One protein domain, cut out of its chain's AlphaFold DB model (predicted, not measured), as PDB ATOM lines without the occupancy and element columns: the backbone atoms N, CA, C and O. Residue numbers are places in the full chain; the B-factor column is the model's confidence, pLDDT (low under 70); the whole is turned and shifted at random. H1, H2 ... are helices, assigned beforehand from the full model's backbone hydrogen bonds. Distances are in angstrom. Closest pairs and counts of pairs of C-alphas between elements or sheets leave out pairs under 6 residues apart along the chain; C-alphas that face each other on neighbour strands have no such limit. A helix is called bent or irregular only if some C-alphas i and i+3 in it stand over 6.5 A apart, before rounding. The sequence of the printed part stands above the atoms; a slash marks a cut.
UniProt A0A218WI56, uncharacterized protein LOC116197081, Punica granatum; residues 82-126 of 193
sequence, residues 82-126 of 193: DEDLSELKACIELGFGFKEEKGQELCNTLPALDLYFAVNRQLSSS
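AT A GLANCE: This is residues 82 to 126 of the 193 residues of the protein "uncharacterized protein LOC116197081" of Punica granatum (UniProt A0A218WI56). A small set of three short helices makes a T-like frame with a helical hairpin at its stem: H3 begins beside the middle of H1, near Leu 88, and runs away from it at a steep tilt, while H2 lies next to the first part of H3 and runs the opposite way. H1 touches no helix: it is near H3, with one pair of C-alphas within 8 A, and apart from H2. The printed part has 45 residues with three named helices, in the order H1, H2, H3, and no named strand; the class is all helix. It is compact, with a radius of gyration of the C-alphas of 10.4 A, and its C-alphas span 30 by 20 by 18 A.

IN THESE COORDINATES: H1 takes residues 82 to 93 and measures 16.3 A from first to last C-alpha; C-alpha 82 is at (32.382, -106.578, -6.742). A short link of 6 residues leads to H2, residues 100 to 108, which measures 13.6 A from C-alpha 100 at (22.168, -98.167, 10.738) onward. H2 is neither bent nor irregular, but only just: C-alphas 101 and 104 are 6.5 A apart. A tight link of 4 residues leads to H3, residues 113 to 124, which measures 16.4 A and ends with C-alpha 124 at (33.472, -94.784, 14.967).

HOW THE PARTS SIT: H1 and H3 are close but not clearly touching, with 1 pair of C-alphas within 8 A, those of Leu 88 and Leu 113 at 6.8 A. Their lines stand at a steep tilt of 65 degrees, and they run the same way. H1 and H2 are apart. H2 and H3 touch and form a helical hairpin; the closest C-alphas, those of Cys 107 and Leu 113, are 5.5 A apart. They run opposite ways at a shallow tilt of 30 degrees, and H3 touches H2 with residues 113 to 117 alone. In H1 and H3 every O i to N i+4 pair is within hydrogen-bond range. In H2 this holds for 2 of 5 such pairs, and for 3 of 6 O i to N i+3 pairs.

THE WHOLE: The two C-alphas farthest apart, those of Glu 83 and Ser 126, are 30.5 A apart, and the first and last printed C-alphas, of Asp 82 and Ser 126, 28.5 A. The printed part has no cut, and no link between its helices is long. The mean pLDDT of the printed part is 88.7; residues 125 to 126, after H3, are under 70.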
ATOM      1  N   ASP A  82      31.928-107.917  -6.332       91.19
ATOM      2  CA  ASP A  82      32.382-106.578  -6.742       91.19
ATOM      3  C   ASP A  82      31.229-105.712  -7.293       91.19
ATOM      4  O   ASP A  82      31.164-104.513  -7.031       91.19
ATOM      5  N   GLU A  83      30.249-106.337  -7.956       91.94
ATOM      6  CA  GLU A  83      29.018-105.672  -8.398       91.94
ATOM      7  C   GLU A  83      28.186-105.159  -7.209       91.94
ATOM      8  O   GLU A  83      27.681-104.041  -7.241       91.94
ATOM      9  N   ASP A  84      28.090-105.920  -6.111       92.12
ATOM     10  CA  ASP A  84      27.363-105.466  -4.916       92.12
ATOM     11  C   ASP A  84      28.049-104.228  -4.281       92.12
ATOM     12  O   ASP A  84      27.374-103.336  -3.759       92.12
ATOM     13  N   LEU A  85      29.389-104.149  -4.336       94.06
ATOM     14  CA  LEU A  85      30.168-102.991  -3.869       94.06
ATOM     15  C   LEU A  85      30.013-101.780  -4.798       94.06
ATOM     16  O   LEU A  85      29.881-100.649  -4.317       94.06
ATOM     17  N   SER A  86      30.013-102.002  -6.114       94.62
ATOM     18  CA  SER A  86      29.840-100.944  -7.113       94.62
ATOM     19  C   SER A  86      28.436-100.327  -7.043       94.62
ATOM     20  O   SER A  86      28.309 -99.103  -7.091       94.62
ATOM     21  N   GLU A  87      27.396-101.138  -6.809       94.19
ATOM     22  CA  GLU A  87      26.021-100.683  -6.574       94.19
ATOM     23  C   GLU A  87      25.914 -99.810  -5.320       94.19
ATOM     24  O   GLU A  87      25.352 -98.713  -5.367       94.19
ATOM     25  N   LEU A  88      26.493-100.260  -4.202       95.06
ATOM     26  CA  LEU A  88      26.515 -99.484  -2.963       95.06
ATOM     27  C   LEU A  88      27.233 -98.138  -3.159       95.06
ATOM     28  O   LEU A  88      26.729 -97.102  -2.721       95.06
ATOM     29  N   LYS A  89      28.384 -98.142  -3.842       95.25
ATOM     30  CA  LYS A  89      29.136 -96.926  -4.176       95.25
ATOM     31  C   LYS A  89      28.309 -95.978  -5.042       95.25
ATOM     32  O   LYS A  89      28.221 -94.798  -4.713       95.25
ATOM     33  N   ALA A  90      27.656 -96.484  -6.087       96.62
ATOM     34  CA  ALA A  90      26.794 -95.688  -6.955       96.62
ATOM     35  C   ALA A  90      25.617 -95.059  -6.188       96.62
ATOM     36  O   ALA A  90      25.267 -93.905  -6.436       96.62
ATOM     37  N   CYS A  91      25.030 -95.771  -5.217       95.56
ATOM     38  CA  CYS A  91      24.002 -95.197  -4.347       95.56
ATOM     39  C   CYS A  91      24.541 -94.017  -3.526       95.56
ATOM     40  O   CYS A  91      23.898 -92.969  -3.459       95.56
ATOM     41  N   ILE A  92      25.723 -94.160  -2.926       94.50
ATOM     42  CA  ILE A  92      26.339 -93.087  -2.134       94.50
ATOM     43  C   ILE A  92      26.693 -91.889  -3.026       94.50
ATOM     44  O   ILE A  92      26.407 -90.751  -2.662       94.50
ATOM     45  N   GLU A  93      27.252 -92.128  -4.215       96.56
ATOM     46  CA  GLU A  93      27.591 -91.080  -5.190       96.56
ATOM     47  C   GLU A  93      26.363 -90.305  -5.685       96.56
ATOM     48  O   GLU A  93      26.446 -89.100  -5.912       96.56
ATOM     49  N   LEU A  94      25.207 -90.967  -5.788       96.69
ATOM     50  CA  LEU A  94      23.936 -90.324  -6.125       96.69
ATOM     51  C   LEU A  94      23.345 -89.505  -4.956       96.69
ATOM     52  O   LEU A  94      22.318 -88.846  -5.115       96.69
ATOM     53  N   GLY A  95      23.995 -89.519  -3.789       95.69
ATOM     54  CA  GLY A  95      23.609 -88.761  -2.601       95.69
ATOM     55  C   GLY A  95      22.715 -89.527  -1.624       95.69
ATOM     56  O   GLY A  95      22.167 -88.919  -0.701       95.69
ATOM     57  N   PHE A  96      22.549 -90.845  -1.786       93.19
ATOM     58  CA  PHE A  96      21.831 -91.650  -0.798       93.19
ATOM     59  C   PHE A  96      22.702 -91.881   0.441       93.19
ATOM     60  O   PHE A  96      23.786 -92.456   0.372       93.19
ATOM     61  N   GLY A  97      22.196 -91.459   1.598       91.19
ATOM     62  CA  GLY A  97      22.805 -91.739   2.894       91.19
ATOM     63  C   GLY A  97      22.163 -92.949   3.567       91.19
ATOM     64  O   GLY A  97      20.936 -93.056   3.633       91.19
ATOM     65  N   PHE A  98      22.989 -93.829   4.130       92.25
ATOM     66  CA  PHE A  98      22.526 -94.966   4.917       92.25
ATOM     67  C   PHE A  98      22.895 -94.788   6.385       92.25
ATOM     68  O   PHE A  98      24.062 -94.652   6.747       92.25
ATOM     69  N   LYS A  99      21.875 -94.833   7.230       89.50
ATOM     70  CA  LYS A  99      21.996 -94.947   8.686       89.50
ATOM     71  C   LYS A  99      21.780 -96.401   9.114       89.50
ATOM     72  O   LYS A  99      21.127 -97.165   8.403       89.50
ATOM     73  N   GLU A 100      22.245 -96.777  10.289       88.06
ATOM     74  CA  GLU A 100      22.168 -98.167  10.738       88.06
ATOM     75  C   GLU A 100      20.725 -98.562  11.122       88.06
ATOM     76  O   GLU A 100      20.199 -99.577  10.667       88.06
ATOM     77  N   GLU A 101      19.984 -97.694  11.821       87.25
ATOM     78  CA  GLU A 101      18.731 -98.082  12.487       87.25
ATOM     79  C   GLU A 101      17.521 -98.350  11.569       87.25
ATOM     80  O   GLU A 101      16.568 -98.988  11.985       87.25
ATOM     81  N   LYS A 102      17.529 -97.876  10.316       86.81
ATOM     82  CA  LYS A 102      16.551 -98.301   9.272       86.81
ATOM     83  C   LYS A 102      17.275 -98.831   8.026       86.81
ATOM     84  O   LYS A 102      16.625 -99.183   7.054       86.81
ATOM     85  N   GLY A 103      18.611 -98.856   8.028       86.31
ATOM     86  CA  GLY A 103      19.395 -99.413   6.929       86.31
ATOM     87  C   GLY A 103      19.444-100.934   6.966       86.31
ATOM     88  O   GLY A 103      19.556-101.553   5.915       86.31
ATOM     89  N   GLN A 104      19.251-101.541   8.141       86.19
ATOM     90  CA  GLN A 104      19.235-102.999   8.278       86.19
ATOM     91  C   GLN A 104      18.135-103.677   7.445       86.19
ATOM     92  O   GLN A 104      18.321-104.787   6.944       86.19
ATOM     93  N   GLU A 105      17.007-102.996   7.227       88.81
ATOM     94  CA  GLU A 105      15.931-103.477   6.347       88.81
ATOM     95  C   GLU A 105      16.379-103.557   4.876       88.81
ATOM     96  O   GLU A 105      15.920-104.422   4.123       88.81
ATOM     97  N   LEU A 106      17.331-102.702   4.487       91.19
ATOM     98  CA  LEU A 106      17.873-102.591   3.136       91.19
ATOM     99  C   LEU A 106      19.028-103.561   2.866       91.19
ATOM    100  O   LEU A 106      19.364-103.770   1.704       91.19
ATOM    101  N   CYS A 107      19.592-104.237   3.873       88.31
ATOM    102  CA  CYS A 107      20.611-105.276   3.650       88.31
ATOM    103  C   CYS A 107      20.076-106.430   2.774       88.31
ATOM    104  O   CYS A 107      20.825-107.131   2.098       88.31
ATOM    105  N   ASN A 108      18.748-106.602   2.727       82.69
ATOM    106  CA  ASN A 108      18.081-107.554   1.840       82.69
ATOM    107  C   ASN A 108      18.025-107.125   0.371       82.69
ATOM    108  O   ASN A 108      17.709-107.977  -0.462       82.69
ATOM    109  N   THR A 109      18.235-105.840   0.077       86.12
ATOM    110  CA  THR A 109      18.223-105.245  -1.269       86.12
ATOM    111  C   THR A 109      19.620-104.840  -1.725       86.12
ATOM    112  O   THR A 109      19.916-104.991  -2.901       86.12
ATOM    113  N   LEU A 110      20.466-104.385  -0.797       91.00
ATOM    114  CA  LEU A 110      21.853-103.978  -1.001       91.00
ATOM    115  C   LEU A 110      22.761-104.858  -0.124       91.00
ATOM    116  O   LEU A 110      22.960-104.543   1.050       91.00
ATOM    117  N   PRO A 111      23.300-105.970  -0.652       89.25
ATOM    118  CA  PRO A 111      24.045-106.945   0.149       89.25
ATOM    119  C   PRO A 111      25.314-106.377   0.798       89.25
ATOM    120  O   PRO A 111      25.632-106.726   1.931       89.25
ATOM    121  N   ALA A 112      26.007-105.457   0.118       93.81
ATOM    122  CA  ALA A 112      27.205-104.795   0.638       93.81
ATOM    123  C   ALA A 112      26.919-103.797   1.778       93.81
ATOM    124  O   ALA A 112      27.848-103.316   2.429       93.81
ATOM    125  N   LEU A 113      25.651-103.471   2.039       93.75
ATOM    126  CA  LEU A 113      25.288-102.464   3.032       93.75
ATOM    127  C   LEU A 113      25.615-102.903   4.469       93.75
ATOM    128  O   LEU A 113      26.011-102.078   5.289       93.75
ATOM    129  N   ASP A 114      25.516-104.202   4.758       91.06
ATOM    130  CA  ASP A 114      25.891-104.760   6.063       91.06
ATOM    131  C   ASP A 114      27.396-104.576   6.330       91.06
ATOM    132  O   ASP A 114      27.801-104.136   7.408       91.06
ATOM    133  N   LEU A 115      28.226-104.790   5.300       91.94
ATOM    134  CA  LEU A 115      29.667-104.533   5.354       91.94
ATOM    135  C   LEU A 115      29.968-103.046   5.581       91.94
ATOM    136  O   LEU A 115      30.831-102.710   6.392       91.94
ATOM    137  N   TYR A 116      29.241-102.148   4.912       92.94
ATOM    138  CA  TYR A 116      29.376-100.705   5.121       92.94
ATOM    139  C   TYR A 116      29.119-100.301   6.576       92.94
ATOM    140  O   TYR A 116      29.924 -99.568   7.157       92.94
ATOM    141  N   PHE A 117      28.057-100.823   7.200       92.75
ATOM    142  CA  PHE A 117      27.815-100.583   8.623       92.75
ATOM    143  C   PHE A 117      28.916-101.190   9.491       92.75
ATOM    144  O   PHE A 117      29.444-100.506  10.367       92.75
ATOM    145  N   ALA A 118      29.333-102.428   9.223       91.69
ATOM    146  CA  ALA A 118      30.398-103.083   9.979       91.69
ATOM    147  C   ALA A 118      31.714-102.284   9.968       91.69
ATOM    148  O   ALA A 118      32.370-102.168  11.007       91.69
ATOM    149  N   VAL A 119      32.087-101.703   8.825       90.12
ATOM    150  CA  VAL A 119      33.275-100.848   8.689       90.12
ATOM    151  C   VAL A 119      33.073 -99.512   9.401       90.12
ATOM    152  O   VAL A 119      33.909 -99.122  10.215       90.12
ATOM    153  N   ASN A 120      31.947 -98.826   9.187       88.19
ATOM    154  CA  ASN A 120      31.687 -97.541   9.841       88.19
ATOM    155  C   ASN A 120      31.647 -97.647  11.370       88.19
ATOM    156  O   ASN A 120      32.104 -96.734  12.064       88.19
ATOM    157  N   ARG A 121      31.169 -98.770  11.915       87.62
ATOM    158  CA  ARG A 121      31.226 -99.040  13.356       87.62
ATOM    159  C   ARG A 121      32.660 -99.124  13.857       87.62
ATOM    160  O   ARG A 121      32.942 -98.552  14.903       87.62
ATOM    161  N   GLN A 122      33.561 -99.784  13.125       81.88
ATOM    162  CA  GLN A 122      34.985 -99.892  13.484       81.88
ATOM    163  C   GLN A 122      35.687 -98.531  13.461       81.88
ATOM    164  O   GLN A 122      36.486 -98.234  14.337       81.88
ATOM    165  N   LEU A 123      35.345 -97.676  12.497       75.69
ATOM    166  CA  LEU A 123      35.904 -96.326  12.394       75.69
ATOM    167  C   LEU A 123      35.368 -95.384  13.486       75.69
ATOM    168  O   LEU A 123      36.083 -94.499  13.953       75.69
ATOM    169  N   SER A 124      34.117 -95.583  13.911       71.19
ATOM    170  CA  SER A 124      33.472 -94.784  14.967       71.19
ATOM    171  C   SER A 124      33.816 -95.270  16.378       71.19
ATOM    172  O   SER A 124      33.728 -94.513  17.345       71.19
ATOM    173  N   SER A 125      34.217 -96.535  16.516       58.75
ATOM    174  CA  SER A 125      34.723 -97.092  17.768       58.75
ATOM    175  C   SER A 125      36.219 -96.810  17.877       58.75
ATOM    176  O   SER A 125      37.065 -97.588  17.452       58.75
ATOM    177  N   SER A 126      36.565 -95.672  18.483       46.66
ATOM    178  CA  SER A 126      37.944 -95.442  18.922       46.66
ATOM    179  C   SER A 126      38.380 -96.595  19.849       46.66
ATOM    180  O   SER A 126      37.651 -96.916  20.799       46.66
TER     181      SER A 126